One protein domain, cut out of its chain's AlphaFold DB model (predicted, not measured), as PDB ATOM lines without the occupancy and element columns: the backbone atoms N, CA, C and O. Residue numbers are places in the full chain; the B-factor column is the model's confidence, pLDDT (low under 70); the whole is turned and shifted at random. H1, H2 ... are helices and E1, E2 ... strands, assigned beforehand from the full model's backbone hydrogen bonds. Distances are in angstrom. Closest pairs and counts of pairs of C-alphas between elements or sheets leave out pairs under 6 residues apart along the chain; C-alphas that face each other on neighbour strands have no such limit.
ATOM      1  N   TRP A 121      42.554 -44.409  47.908       88.19
ATOM      2  CA  TRP A 121      41.617 -45.538  47.743       88.19
ATOM      3  C   TRP A 121      41.386 -45.926  46.274       88.19
ATOM      4  O   TRP A 121      41.126 -47.085  45.958       88.19
ATOM      5  N   LEU A 122      41.522 -44.944  45.378       86.69
ATOM      6  CA  LEU A 122      41.445 -45.096  43.933       86.69
ATOM      7  C   LEU A 122      42.637 -44.374  43.291       86.69
ATOM      8  O   LEU A 122      42.919 -43.233  43.675       86.69
ATOM      9  N   PRO A 123      43.310 -44.965  42.285       83.69
ATOM     10  CA  PRO A 123      44.410 -44.299  41.599       83.69
ATOM     11  C   PRO A 123      43.966 -42.956  41.009       83.69
ATOM     12  O   PRO A 123      42.924 -42.877  40.357       83.69
ATOM     13  N   ASN A 124      44.776 -41.905  41.179       83.44
ATOM     14  CA  ASN A 124      44.420 -40.542  40.759       83.44
ATOM     15  C   ASN A 124      44.006 -40.444  39.283       83.44
ATOM     16  O   ASN A 124      43.066 -39.720  38.967       83.44
ATOM     17  N   LYS A 125      44.666 -41.200  38.391       79.44
ATOM     18  CA  LYS A 125      44.300 -41.282  36.968       79.44
ATOM     19  C   LYS A 125      42.856 -41.757  36.790       79.44
ATOM     20  O   LYS A 125      42.091 -41.107  36.088       79.44
ATOM     21  N   ILE A 126      42.477 -42.839  37.471       83.38
ATOM     22  CA  ILE A 126      41.118 -43.388  37.419       83.38
ATOM     23  C   ILE A 126      40.127 -42.426  38.082       83.38
ATOM     24  O   ILE A 126      39.087 -42.143  37.504       83.38
ATOM     25  N   LYS A 127      40.476 -41.830  39.231       85.69
ATOM     26  CA  LYS A 127      39.628 -40.835  39.910       85.69
ATOM     27  C   LYS A 127      39.293 -39.645  39.001       85.69
ATOM     28  O   LYS A 127      38.134 -39.264  38.907       85.69
ATOM     29  N   ILE A 128      40.279 -39.093  38.290       83.69
ATOM     30  CA  ILE A 128      40.065 -38.003  37.321       83.69
ATOM     31  C   ILE A 128      39.136 -38.445  36.185       83.69
ATOM     32  O   ILE A 128      38.251 -37.688  35.798       83.69
ATOM     33  N   LEU A 129      39.312 -39.661  35.667       79.94
ATOM     34  CA  LEU A 129      38.468 -40.194  34.599       79.94
ATOM     35  C   LEU A 129      37.004 -40.333  35.022       79.94
ATOM     36  O   LEU A 129      36.134 -39.905  34.268       79.94
ATOM     37  N   VAL A 130      36.747 -40.852  36.228       85.25
ATOM     38  CA  VAL A 130      35.393 -40.929  36.806       85.25
ATOM     39  C   VAL A 130      34.778 -39.534  36.916       85.25
ATOM     40  O   VAL A 130      33.648 -39.307  36.505       85.25
ATOM     41  N   LEU A 131      35.535 -38.564  37.432       85.50
ATOM     42  CA  LEU A 131      35.040 -37.194  37.580       85.50
ATOM     43  C   LEU A 131      34.669 -36.562  36.227       85.50
ATOM     44  O   LEU A 131      33.649 -35.885  36.115       85.50
ATOM     45  N   ILE A 132      35.477 -36.792  35.189       80.00
ATOM     46  CA  ILE A 132      35.220 -36.268  33.840       80.00
ATOM     47  C   ILE A 132      34.033 -36.976  33.181       80.00
ATOM     48  O   ILE A 132      33.229 -36.302  32.536       80.00
ATOM     49  N   SER A 133      33.916 -38.302  33.315       80.19
ATOM     50  CA  SER A 133      32.832 -39.064  32.683       80.19
ATOM     51  C   SER A 133      31.465 -38.643  33.213       80.19
ATOM     52  O   SER A 133      30.530 -38.467  32.432       80.19
ATOM     53  N   TYR A 134      31.363 -38.376  34.515       84.81
ATOM     54  CA  TYR A 134      30.123 -37.883  35.107       84.81
ATOM     55  C   TYR A 134      29.790 -36.455  34.681       84.81
ATOM     56  O   TYR A 134      28.626 -36.150  34.435       84.81
ATOM     57  N   ASN A 135      30.803 -35.604  34.508       79.12
ATOM     58  CA  ASN A 135      30.615 -34.217  34.092       79.12
ATOM     59  C   ASN A 135      30.160 -34.060  32.625       79.12
ATOM     60  O   ASN A 135      29.637 -33.010  32.261       79.12
ATOM     61  N   LYS A 136      30.378 -35.069  31.769       72.44
ATOM     62  CA  LYS A 136      29.985 -35.051  30.345       72.44
ATOM     63  C   LYS A 136      28.598 -35.648  30.058       72.44
ATOM     64  O   LYS A 136      28.130 -35.548  28.932       72.44
ATOM     65  N   ASP A 137      27.961 -36.240  31.067       67.38
ATOM     66  CA  ASP A 137      26.631 -36.867  31.007       67.38
ATOM     67  C   ASP A 137      26.446 -38.008  29.979       67.38
ATOM     68  O   ASP A 137      25.402 -38.158  29.350       67.38
ATOM     69  N   GLU A 138      27.457 -38.867  29.818       69.44
ATOM     70  CA  GLU A 138      27.381 -40.051  28.943       69.44
ATOM     71  C   GLU A 138      27.002 -41.313  29.743       69.44
ATOM     72  O   GLU A 138      27.869 -42.086  30.153       69.44
ATOM     73  N   THR A 139      25.704 -41.537  29.987       68.50
ATOM     74  CA  THR A 139      25.181 -42.569  30.917       68.50
ATOM     75  C   THR A 139      25.747 -43.977  30.701       68.50
ATOM     76  O   THR A 139      26.193 -44.604  31.656       68.50
ATOM     77  N   VAL A 140      25.791 -44.462  29.454       64.62
ATOM     78  CA  VAL A 140      26.306 -45.813  29.140       64.62
ATOM     79  C   VAL A 140      27.777 -45.946  29.538       64.62
ATOM     80  O   VAL A 140      28.190 -46.951  30.111       64.62
ATOM     81  N   TYR A 141      28.564 -44.897  29.295       69.56
ATOM     82  CA  TYR A 141      29.972 -44.873  29.663       69.56
ATOM     83  C   TYR A 141      30.149 -44.781  31.187       69.56
ATOM     84  O   TYR A 141      31.047 -45.424  31.724       69.56
ATOM     85  N   LYS A 142      29.277 -44.053  31.909       77.94
ATOM     86  CA  LYS A 142      29.281 -44.009  33.386       77.94
ATOM     87  C   LYS A 142      29.106 -45.411  33.984       77.94
ATOM     88  O   LYS A 142      29.929 -45.825  34.799       77.94
ATOM     89  N   GLU A 143      28.092 -46.155  33.538       74.62
ATOM     90  CA  GLU A 143      27.783 -47.498  34.051       74.62
ATOM     91  C   GLU A 143      28.942 -48.482  33.843       74.62
ATOM     92  O   GLU A 143      29.357 -49.168  34.782       74.62
ATOM     93  N   GLU A 144      29.521 -48.523  32.638       73.88
ATOM     94  CA  GLU A 144      30.658 -49.402  32.351       73.88
ATOM     95  C   GLU A 144      31.923 -48.994  33.116       73.88
ATOM     96  O   GLU A 144      32.691 -49.859  33.549       73.88
ATOM     97  N   PHE A 145      32.150 -47.692  33.310       78.75
ATOM     98  CA  PHE A 145      33.333 -47.182  33.997       78.75
ATOM     99  C   PHE A 145      33.276 -47.475  35.500       78.75
ATOM    100  O   PHE A 145      34.222 -48.027  36.071       78.75
ATOM    101  N   VAL A 146      32.157 -47.145  36.149       83.31
ATOM    102  CA  VAL A 146      31.992 -47.339  37.595       83.31
ATOM    103  C   VAL A 146      31.853 -48.820  37.932       83.31
ATOM    104  O   VAL A 146      32.479 -49.274  38.892       83.31
ATOM    105  N   GLY A 147      31.178 -49.606  37.083       81.94
ATOM    106  CA  GLY A 147      31.073 -51.065  37.204       81.94
ATOM    107  C   GLY A 147      32.420 -51.793  37.294       81.94
ATOM    108  O   GLY A 147      32.493 -52.902  37.820       81.94
ATOM    109  N   ARG A 148      33.511 -51.166  36.834       83.25
ATOM    110  CA  ARG A 148      34.872 -51.725  36.861       83.25
ATOM    111  C   ARG A 148      35.709 -51.323  38.074       83.25
ATOM    112  O   ARG A 148      36.739 -51.946  38.329       83.25
ATOM    113  N   ILE A 149      35.285 -50.322  38.845       87.44
ATOM    114  CA  ILE A 149      36.011 -49.853  40.037       87.44
ATOM    115  C   ILE A 149      36.250 -50.963  41.078       87.44
ATOM    116  O   ILE A 149      37.375 -51.023  41.586       87.44
ATOM    117  N   PRO A 150      35.302 -51.883  41.366       85.69
ATOM    118  CA  PRO A 150      35.525 -52.962  42.334       85.69
ATOM    119  C   PRO A 150      36.773 -53.818  42.076       85.69
ATOM    120  O   PRO A 150      37.347 -54.351  43.023       85.69
ATOM    121  N   PHE A 151      37.215 -53.950  40.820       80.31
ATOM    122  CA  PHE A 151      38.383 -54.764  40.441       80.31
ATOM    123  C   PHE A 151      39.707 -54.010  40.520       80.31
ATOM    124  O   PHE A 151      40.768 -54.616  40.439       80.31
ATOM    125  N   ILE A 152      39.654 -52.685  40.619       83.00
ATOM    126  CA  ILE A 152      40.840 -51.827  40.564       83.00
ATOM    127  C   ILE A 152      41.319 -51.468  41.962       83.00
ATOM    128  O   ILE A 152      42.523 -51.323  42.192       83.00
ATOM    129  N   ILE A 153      40.370 -51.297  42.879       85.81
ATOM    130  CA  ILE A 153      40.654 -50.938  44.262       85.81
ATOM    131  C   ILE A 153      41.192 -52.137  45.046       85.81
ATOM    132  O   ILE A 153      40.970 -53.293  44.692       85.81
ATOM    133  N   ASP A 154      41.904 -51.841  46.128       82.69
ATOM    134  CA  ASP A 154      42.378 -52.850  47.073       82.69
ATOM    135  C   ASP A 154      41.206 -53.587  47.745       82.69
ATOM    136  O   ASP A 154      40.151 -52.991  47.991       82.69
ATOM    137  N   GLU A 155      41.404 -54.864  48.087       81.75
ATOM    138  CA  GLU A 155      40.389 -55.691  48.754       81.75
ATOM    139  C   GLU A 155      39.877 -55.045  50.047       81.75
ATOM    140  O   GLU A 155      38.675 -55.053  50.315       81.75
ATOM    141  N   ASN A 156      40.759 -54.374  50.791       84.31
ATOM    142  CA  ASN A 156      40.398 -53.670  52.015       84.31
ATOM    143  C   ASN A 156      39.375 -52.549  51.746       84.31
ATOM    144  O   ASN A 156      38.398 -52.405  52.484       84.31
ATOM    145  N   TYR A 157      39.523 -51.791  50.654       89.44
ATOM    146  CA  TYR A 157      38.559 -50.745  50.292       89.44
ATOM    147  C   TYR A 157      37.224 -51.320  49.799       89.44
ATOM    148  O   TYR A 157      36.189 -50.686  50.000       89.44
ATOM    149  N   ARG A 158      37.205 -52.525  49.213       88.06
ATOM    150  CA  ARG A 158      35.945 -53.200  48.843       88.06
ATOM    151  C   ARG A 158      35.083 -53.460  50.074       88.06
ATOM    152  O   ARG A 158      33.897 -53.134  50.063       88.06
ATOM    153  N   SER A 159      35.687 -53.962  51.152       88.88
ATOM    154  CA  SER A 159      34.999 -54.205  52.427       88.88
ATOM    155  C   SER A 159      34.355 -52.936  52.991       88.88
ATOM    156  O   SER A 159      33.237 -52.990  53.506       88.88
ATOM    157  N   PHE A 160      35.009 -51.778  52.831       92.50
ATOM    158  CA  PHE A 160      34.423 -50.482  53.186       92.50
ATOM    159  C   PHE A 160      33.133 -50.193  52.401       92.50
ATOM    160  O   PHE A 160      32.108 -49.911  53.021       92.50
ATOM    161  N   PHE A 161      33.152 -50.297  51.066       92.50
ATOM    162  CA  PHE A 161      31.965 -50.017  50.244       92.50
ATOM    163  C   PHE A 161      30.820 -50.998  50.529       92.50
ATOM    164  O   PHE A 161      29.670 -50.573  50.631       92.50
ATOM    165  N   ILE A 162      31.126 -52.283  50.745       89.44
ATOM    166  CA  ILE A 162      30.137 -53.302  51.137       89.44
ATOM    167  C   ILE A 162      29.468 -52.934  52.467       89.44
ATOM    168  O   ILE A 162      28.244 -52.995  52.591       89.44
ATOM    169  N   LYS A 163      30.254 -52.543  53.477       90.31
ATOM    170  CA  LYS A 163      29.728 -52.213  54.809       90.31
ATOM    171  C   LYS A 163      28.935 -50.909  54.803       90.31
ATOM    172  O   LYS A 163      27.856 -50.871  55.390       90.31
ATOM    173  N   ILE A 164      29.417 -49.877  54.110       91.44
ATOM    174  CA  ILE A 164      28.717 -48.590  54.001       91.44
ATOM    175  C   ILE A 164      27.418 -48.697  53.202       91.44
ATOM    176  O   ILE A 164      26.428 -48.094  53.606       91.44
ATOM    177  N   LYS A 165      27.372 -49.498  52.128       90.19
ATOM    178  CA  LYS A 165      26.141 -49.744  51.353       90.19
ATOM    179  C   LYS A 165      24.976 -50.203  52.235       90.19
ATOM    180  O   LYS A 165      23.839 -49.802  52.019       90.19
ATOM    181  N   ASN A 166      25.268 -51.023  53.242       85.31
ATOM    182  CA  ASN A 166      24.267 -51.579  54.154       85.31
ATOM    183  C   ASN A 166      23.904 -50.638  55.317       85.31
ATOM    184  O   ASN A 166      23.157 -51.035  56.214       85.31
ATOM    185  N   LYS A 167      24.432 -49.406  55.341       86.88
ATOM    186  CA  LYS A 167      24.149 -48.414  56.381       86.88
ATOM    187  C   LYS A 167      23.167 -47.358  55.898       86.88
ATOM    188  O   LYS A 167      23.334 -46.747  54.846       86.88
ATOM    189  N   THR A 168      22.180 -47.070  56.741       84.88
ATOM    190  CA  THR A 168      21.324 -45.893  56.585       84.88
ATOM    191  C   THR A 168      22.110 -44.657  57.009       84.88
ATOM    192  O   THR A 168      22.129 -44.295  58.181       84.88
ATOM    193  N   LEU A 169      22.798 -44.033  56.057       84.31
ATOM    194  CA  LEU A 169      23.533 -42.794  56.292       84.31
ATOM    195  C   LEU A 169      22.616 -41.575  56.161       84.31
ATOM    196  O   LEU A 169      21.791 -41.507  55.250       84.31
ATOM    197  N   ASN A 170      22.814 -40.583  57.031       85.38
ATOM    198  CA  ASN A 170      22.260 -39.242  56.847       85.38
ATOM    199  C   ASN A 170      22.813 -38.624  55.546       85.38
ATOM    200  O   ASN A 170      23.998 -38.779  55.243       85.38
ATOM    201  N   GLU A 171      21.976 -37.895  54.805       87.56
ATOM    202  CA  GLU A 171      22.364 -37.204  53.567       87.56
ATOM    203  C   GLU A 171      23.608 -36.325  53.746       87.56
ATOM    204  O   GLU A 171      24.552 -36.439  52.973       87.56
ATOM    205  N   ASN A 172      23.700 -35.547  54.827       88.38
ATOM    206  CA  ASN A 172      24.864 -34.695  55.095       88.38
ATOM    207  C   ASN A 172      26.176 -35.494  55.230       88.38
ATOM    208  O   ASN A 172      27.247 -35.018  54.854       88.38
ATOM    209  N   ILE A 173      26.116 -36.721  55.754       89.56
ATOM    210  CA  ILE A 173      27.294 -37.593  55.851       89.56
ATOM    211  C   ILE A 173      27.649 -38.130  54.473       89.56
ATOM    212  O   ILE A 173      28.821 -38.125  54.114       89.56
ATOM    213  N   LYS A 174      26.658 -38.569  53.684       91.12
ATOM    214  CA  LYS A 174      26.892 -39.042  52.311       91.12
ATOM    215  C   LYS A 174      27.586 -37.967  51.480       91.12
ATOM    216  O   LYS A 174      28.577 -38.270  50.823       91.12
ATOM    217  N   GLN A 175      27.134 -36.717  51.583       92.81
ATOM    218  CA  GLN A 175      27.755 -35.567  50.919       92.81
ATOM    219  C   GLN A 175      29.218 -35.384  51.330       92.81
ATOM    220  O   GLN A 175      30.089 -35.200  50.481       92.81
ATOM    221  N   GLN A 176      29.515 -35.493  52.626       93.38
ATOM    222  CA  GLN A 176      30.883 -35.376  53.132       93.38
ATOM    223  C   GLN A 176      31.768 -36.555  52.707       93.38
ATOM    224  O   GLN A 176      32.894 -36.332  52.264       93.38
ATOM    225  N   ILE A 177      31.264 -37.794  52.755       94.56
ATOM    226  CA  ILE A 177      31.973 -38.975  52.235       94.56
ATOM    227  C   ILE A 177      32.279 -38.782  50.748       94.56
ATOM    228  O   ILE A 177      33.417 -38.986  50.327       94.56
ATOM    229  N   ALA A 178      31.291 -38.367  49.955       93.88
ATOM    230  CA  ALA A 178      31.445 -38.131  48.525       93.88
ATOM    231  C   ALA A 178      32.523 -37.075  48.247       93.88
ATOM    232  O   ALA A 178      33.444 -37.316  47.461       93.88
ATOM    233  N   ALA A 179      32.463 -35.943  48.952       92.38
ATOM    234  CA  ALA A 179      33.436 -34.866  48.828       92.38
ATOM    235  C   ALA A 179      34.862 -35.318  49.182       92.38
ATOM    236  O   ALA A 179      35.813 -34.918  48.509       92.38
ATOM    237  N   ILE A 180      35.015 -36.171  50.200       92.69
ATOM    238  CA  ILE A 180      36.308 -36.721  50.624       92.69
ATOM    239  C   ILE A 180      36.841 -37.726  49.592       92.69
ATOM    240  O   ILE A 180      37.960 -37.578  49.094       92.69
ATOM    241  N   LEU A 181      36.046 -38.734  49.222       92.75
ATOM    242  CA  LEU A 181      36.492 -39.817  48.338       92.75
ATOM    243  C   LEU A 181      36.769 -39.325  46.911       92.75
ATOM    244  O   LEU A 181      37.756 -39.753  46.297       92.75
ATOM    245  N   PHE A 182      35.948 -38.400  46.409       90.38
ATOM    246  CA  PHE A 182      36.027 -37.840  45.055       90.38
ATOM    247  C   PHE A 182      36.587 -36.422  45.027       90.38
ATOM    248  O   PHE A 182      36.371 -35.678  44.066       90.38
ATOM    249  N   LYS A 183      37.355 -36.043  46.052       87.38
ATOM    250  CA  LYS A 183      38.166 -34.829  46.011       87.38
ATOM    251  C   LYS A 183      39.074 -34.876  44.787       87.38
ATOM    252  O   LYS A 183      39.845 -35.824  44.610       87.38
ATOM    253  N   SER A 184      38.977 -33.850  43.944       82.00
ATOM    254  CA  SER A 184      39.811 -33.760  42.751       82.00
ATOM    255  C   SER A 184      41.294 -33.738  43.152       82.00
ATOM    256  O   SER A 184      41.703 -32.866  43.925       82.00
ATOM    257  N   PRO A 185      42.131 -34.631  42.592       78.69
ATOM    258  CA  PRO A 185      43.580 -34.563  42.773       78.69
ATOM    259  C   PRO A 185      44.200 -33.288  42.176       78.69
ATOM    260  O   PRO A 185      45.328 -32.934  42.512       78.69
ATOM    261  N   LYS A 186      43.483 -32.592  41.280       72.75
ATOM    262  CA  LYS A 186      43.930 -31.365  40.607       72.75
ATOM    263  C   LYS A 186      43.118 -30.161  41.074       72.75
ATOM    264  O   LYS A 186      41.893 -30.168  40.990       72.75
ATOM    265  N   LYS A 187      43.813 -29.095  41.482       72.62
ATOM    266  CA  LYS A 187      43.200 -27.862  42.012       72.62
ATOM    267  C   LYS A 187      42.278 -27.148  41.014       72.62
ATOM    268  O   LYS A 187      41.320 -26.514  41.442       72.62
ATOM    269  N   ASP A 188      42.541 -27.281  39.715       72.31
ATOM    270  CA  ASP A 188      41.813 -26.544  38.673       72.31
ATOM    271  C   ASP A 188      40.554 -27.266  38.176       72.31
ATOM    272  O   ASP A 188      39.686 -26.652  37.555       72.31
ATOM    273  N   LEU A 189      40.421 -28.564  38.466       72.88
ATOM    274  CA  LEU A 189      39.221 -29.327  38.137       72.88
ATOM    275  C   LEU A 189      38.188 -29.115  39.250       72.88
ATOM    276  O   LEU A 189      38.185 -29.819  40.262       72.88
ATOM    277  N   LYS A 190      37.333 -28.107  39.066       74.25
ATOM    278  CA  LYS A 190      36.171 -27.867  39.927       74.25
ATOM    279  C   LYS A 190      35.070 -28.853  39.560       74.25
ATOM    280  O   LYS A 190      34.575 -28.819  38.439       74.25
ATOM    281  N   ILE A 191      34.703 -29.706  40.508       81.69
ATOM    282  CA  ILE A 191      33.595 -30.651  40.377       81.69
ATOM    283  C   ILE A 191      32.482 -30.204  41.316       81.69
ATOM    284  O   ILE A 191      32.746 -29.859  42.468       81.69
ATOM    285  N   GLU A 192      31.252 -30.191  40.816       84.88
ATOM    286  CA  GLU A 192      30.075 -29.908  41.630       84.88
ATOM    287  C   GLU A 192      29.862 -31.015  42.667       84.88
ATOM    288  O   GLU A 192      29.959 -32.199  42.345       84.88
ATOM    289  N   THR A 193      29.507 -30.652  43.902       86.88
ATOM    290  CA  THR A 193      29.248 -31.624  44.981       86.88
ATOM    291  C   THR A 193      28.218 -32.678  44.565       86.88
ATOM    292  O   THR A 193      28.402 -33.862  44.827       86.88
ATOM    293  N   LYS A 194      27.199 -32.270  43.797       89.81
ATOM    294  CA  LYS A 194      26.165 -33.163  43.263       89.81
ATOM    295  C   LYS A 194      26.731 -34.290  42.388       89.81
ATOM    296  O   LYS A 194      26.252 -35.413  42.471       89.81
ATOM    297  N   ILE A 195      27.764 -34.013  41.589       90.19
ATOM    298  CA  ILE A 195      28.428 -35.039  40.769       90.19
ATOM    299  C   ILE A 195      29.141 -36.054  41.668       90.19
ATOM    300  O   ILE A 195      29.076 -37.253  41.425       90.19
ATOM    301  N   GLN A 196      29.810 -35.591  42.726       92.31
ATOM    302  CA  GLN A 196      30.490 -36.481  43.673       92.31
ATOM    303  C   GLN A 196      29.488 -37.388  44.401       92.31
ATOM    304  O   GLN A 196      29.771 -38.566  44.617       92.31
ATOM    305  N   GLU A 197      28.321 -36.844  44.761       93.00
ATOM    306  CA  GLU A 197      27.208 -37.595  45.353       93.00
ATOM    307  C   GLU A 197      26.663 -38.659  44.392       93.00
ATOM    308  O   GLU A 197      26.489 -39.804  44.804       93.00
ATOM    309  N   GLU A 198      26.451 -38.310  43.118       92.06
ATOM    310  CA  GLU A 198      25.998 -39.241  42.070       92.06
ATOM    311  C   GLU A 198      26.981 -40.410  41.915       92.06
ATOM    312  O   GLU A 198      26.581 -41.570  41.985       92.06
ATOM    313  N   ILE A 199      28.285 -40.117  41.829       92.19
ATOM    314  CA  ILE A 199      29.334 -41.143  41.741       92.19
ATOM    315  C   ILE A 199      29.315 -42.061  42.969       92.19
ATOM    316  O   ILE A 199      29.415 -43.283  42.832       92.19
ATOM    317  N   LEU A 200      29.215 -41.495  44.179       93.69
ATOM    318  CA  LEU A 200      29.153 -42.296  45.401       93.69
ATOM    319  C   LEU A 200      27.913 -43.195  45.397       93.69
ATOM    320  O   LEU A 200      28.024 -44.372  45.731       93.69
ATOM    321  N   GLN A 201      26.752 -42.668  45.011       92.25
ATOM    322  CA  GLN A 201      25.509 -43.431  44.970       92.25
ATOM    323  C   GLN A 201      25.592 -44.591  43.972       92.25
ATOM    324  O   GLN A 201      25.210 -45.712  44.314       92.25
ATOM    325  N   ASP A 202      26.137 -44.356  42.780       91.75
ATOM    326  CA  ASP A 202      26.315 -45.396  41.766       91.75
ATOM    327  C   ASP A 202      27.300 -46.471  42.222       91.75
ATOM    328  O   ASP A 202      27.034 -47.663  42.061       91.75
ATOM    329  N   LEU A 203      28.387 -46.083  42.894       91.50
ATOM    330  CA  LEU A 203      29.286 -47.044  43.528       91.50
ATOM    331  C   LEU A 203      28.578 -47.882  44.580       91.50
ATOM    332  O   LEU A 203      28.688 -49.102  44.555       91.50
ATOM    333  N   LEU A 204      27.819 -47.267  45.485       91.31
ATOM    334  CA  LEU A 204      27.084 -48.014  46.504       91.31
ATOM    335  C   LEU A 204      26.006 -48.923  45.897       91.31
ATOM    336  O   LEU A 204      25.668 -49.941  46.494       91.31
ATOM    337  N   ASN A 205      25.502 -48.624  44.701       90.00
ATOM    338  CA  ASN A 205      24.562 -49.495  43.998       90.00
ATOM    339  C   ASN A 205      25.240 -50.735  43.392       90.00
ATOM    340  O   ASN A 205      24.594 -51.783  43.283       90.00
ATOM    341  N   ILE A 206      26.536 -50.669  43.082       88.00
ATOM    342  CA  ILE A 206      27.293 -51.797  42.529       88.00
ATOM    343  C   ILE A 206      27.389 -52.952  43.527       88.00
ATOM    344  O   ILE A 206      27.380 -52.794  44.754       88.00
ATOM    345  N   ASP A 207      27.440 -54.155  42.971       84.81
ATOM    346  CA  ASP A 207      27.743 -55.369  43.702       84.81
ATOM    347  C   ASP A 207      29.267 -55.546  43.785       84.81
ATOM    348  O   ASP A 207      29.943 -55.833  42.801       84.81
ATOM    349  N   PHE A 208      29.825 -55.304  44.971       85.31
ATOM    350  CA  PHE A 208      31.249 -55.505  45.247       85.31
ATOM    351  C   PHE A 208      31.581 -56.963  45.590       85.31
ATOM    352  O   PHE A 208      32.737 -57.252  45.892       85.31
ATOM    353  N   SER A 209      30.613 -57.879  45.557       80.38
ATOM    354  CA  SER A 209      30.811 -59.303  45.853       80.38
ATOM    355  C   SER A 209      30.694 -60.156  44.592       80.38
ATOM    356  O   SER A 209      31.482 -61.083  44.394       80.38
ATOM    357  N   GLU A 210      29.747 -59.816  43.721       79.38
ATOM    358  CA  GLU A 210      29.450 -60.528  42.480       79.38
ATOM    359  C   GLU A 210      29.580 -59.634  41.253       79.38
ATOM    360  O   GLU A 210      29.335 -58.433  41.305       79.38
ATOM    361  N   PHE A 211      29.889 -60.228  40.102       76.56
ATOM    362  CA  PHE A 211      29.987 -59.460  38.866       76.56
ATOM    363  C   PHE A 211      29.652 -60.250  37.601       76.56
ATOM    364  O   PHE A 211      29.733 -61.480  37.611       76.56
ATOM    365  N   PRO A 212      29.304 -59.566  36.491       75.00
ATOM    366  CA  PRO A 212      28.971 -60.223  35.233       75.00
ATOM    367  C   PRO A 212      30.161 -60.985  34.635       75.00
ATOM    368  O   PRO A 212      31.254 -60.437  34.475       75.00
ATOM    369  N   TYR A 213      29.931 -62.225  34.192       71.75
ATOM    370  CA  TYR A 213      30.940 -63.056  33.519       71.75
ATOM    371  C   TYR A 213      31.517 -62.393  32.252       71.75
ATOM    372  O   TYR A 213      32.653 -62.662  31.852       71.75
ATOM    373  N   SER A 214      30.769 -61.481  31.621       70.69
ATOM    374  CA  SER A 214      31.197 -60.735  30.429       70.69
ATOM    375  C   SER A 214      32.507 -59.961  30.632       70.69
ATOM    376  O   SER A 214      33.301 -59.857  29.696       70.69
ATOM    377  N   TYR A 215      32.793 -59.497  31.854       69.12
ATOM    378  CA  TYR A 215      34.058 -58.829  32.176       69.12
ATOM    379  C   TYR A 215      35.263 -59.776  32.064       69.12
ATOM    380  O   TYR A 215      36.349 -59.341  31.692       69.12
ATOM    381  N   PHE A 216      35.054 -61.077  32.283       61.97
ATOM    382  CA  PHE A 216      36.056 -62.130  32.118       61.97
ATOM    383  C   PHE A 216      36.233 -62.554  30.647       61.97
ATOM    384  O   PHE A 216      37.334 -62.899  30.213       61.97
ATOM    385  N   ARG A 217      35.154 -62.533  29.848       58.22
ATOM    386  CA  ARG A 217      35.181 -62.951  28.432       58.22
ATOM    387  C   ARG A 217      35.942 -61.952  27.559       58.22
ATOM    388  O   ARG A 217      36.807 -62.370  26.794       58.22
ATOM    389  N   ASN A 218      35.694 -60.654  27.757       52.00
ATOM    390  CA  ASN A 218      36.408 -59.581  27.052       52.00
ATOM    391  C   ASN A 218      37.906 -59.542  27.404       52.00
ATOM    392  O   ASN A 218      38.714 -59.027  26.634       52.00
ATOM    393  N   ALA A 219      38.281 -60.135  28.541       47.94
ATOM    394  CA  ALA A 219      39.663 -60.303  28.950       47.94
ATOM    395  C   ALA A 219      40.381 -61.464  28.248       47.94
ATOM    396  O   ALA A 219      41.537 -61.324  27.858       47.94
ATOM    397  N   LYS A 220      39.693 -62.583  27.990       39.22
ATOM    398  CA  LYS A 220      40.259 -63.695  27.205       39.22
ATOM    399  C   LYS A 220      40.428 -63.369  25.721       39.22
ATOM    400  O   LYS A 220      41.324 -63.923  25.099       39.22
ATOM    401  N   THR A 221      39.617 -62.473  25.162       41.56
ATOM    402  CA  THR A 221      39.760 -62.006  23.769       41.56
ATOM    403  C   THR A 221      40.876 -60.979  23.564       41.56
ATOM    404  O   THR A 221      41.145 -60.617  22.426       41.56
ATOM    405  N   LEU A 222      41.527 -60.501  24.633       36.34
ATOM    406  CA  LEU A 222      42.670 -59.579  24.562       36.34
ATOM    407  C   LEU A 222      44.037 -60.287  24.664       36.34
ATOM    408  O   LEU A 222      45.069 -59.616  24.664       36.34
ATOM    409  N   ASN A 223      44.048 -61.625  24.690       29.16
ATOM    410  CA  ASN A 223      45.239 -62.436  24.451       29.16
ATOM    411  C   ASN A 223      45.296 -62.852  22.975       29.16
ATOM    412  O   ASN A 223      44.582 -63.777  22.604       29.16
ATOM    413  N   ILE A 224      46.226 -62.235  22.232       36.88
ATOM    414  CA  ILE A 224      46.879 -62.767  21.014       36.88
ATOM    415  C   ILE A 224      45.980 -62.909  19.776       36.88
ATOM    416  O   ILE A 224      45.085 -63.777  19.747       36.88
TER     417      ILE A 224
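What this domain is: This is residues 121 to 224 of the 224 residues of an uncharacterized protein of Nosema apis BRL 01 (UniProt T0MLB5). The longest helix, H5, runs through the core of a helical body, with H4 crossing it on one side and the hairpin of H1 and H2 on the opposite side; H3 meets the last residues of H5 and makes a corner with it. Beyond H5 the chain leads through E1 into a tail, of which residues 216 to 224 stick out. The printed part has 104 residues, with six named helices and one named strand in the order H1, H2, H3, H4, H5, E1, H6, and its class is mostly helix. It is compact, with a radius of gyration of the C-alphas of 14.4 A, and spans 46 by 32 by 23 A.

Where its parts are: H5, residues 193 to 205, is 18.5 A long and begins at C-alpha 193 at (29.248, -31.624, 44.981). H4 is residues 171 to 181, 15.3 A. H1, residues 124 to 135, is 16.6 A and begins at C-alpha 124 at (44.420, -40.542, 40.759). H2 is residues 139 to 146, 10.7 A, and H3 is residues 155 to 165, 15.7 A. E1, residues 210 to 212, is 7.3 A and pairs with no named strand. H6, residues 214 to 220, is 10.1 A and ends at C-alpha 220 at (40.259, -63.695, 27.205).

How they stand to each other: H5 is the hub, touching four helices, and the helix packing is mostly crossed. H4 touches H5 about perpendicular, at 88 degrees; their closest C-alphas, of Ala 178 and Gln 196, are 5.2 A apart. Residues 130 to 135 of H1 touch residues 195 to 199 of H5 about perpendicular, at 75 degrees, closest at the C-alphas of Tyr 134 and Ile 195, 6.6 A. H1 and H2 form a helical hairpin, opposite ways at a shallow tilt of 20 degrees; their closest C-alphas are those of Ser 133 and Lys 142, 6.1 A. H2 and H5 only just touch, with 3 pairs of C-alphas within 8 A, the closest those of Val 146 and Leu 203, 6.5 A. H3 touches residues 203 to 205 of H5 about perpendicular, at 80 degrees, closest at the C-alphas of Lys 165 and Leu 204, 5.2 A. H6 touches no helix, and E1 and H6 meet only through their link. Every O i to N i+4 pair is within hydrogen-bond range in H1, H2, H3, H4 and H5; in H6 2 of 3 are.

The domain as a whole: The C-alphas of Asn 170 and Ile 224 are the two farthest apart, 49.4 A. Residues 216 to 224, of which 216 to 220 belong to H6, stand free; the body without them spans 37 by 31 by 22 A. The link from H4 to H5, 11 residues, is long. The printed part has no cut. Its mean pLDDT is 80.5, and residues 137 to 141 and 215 to 224 are under 70.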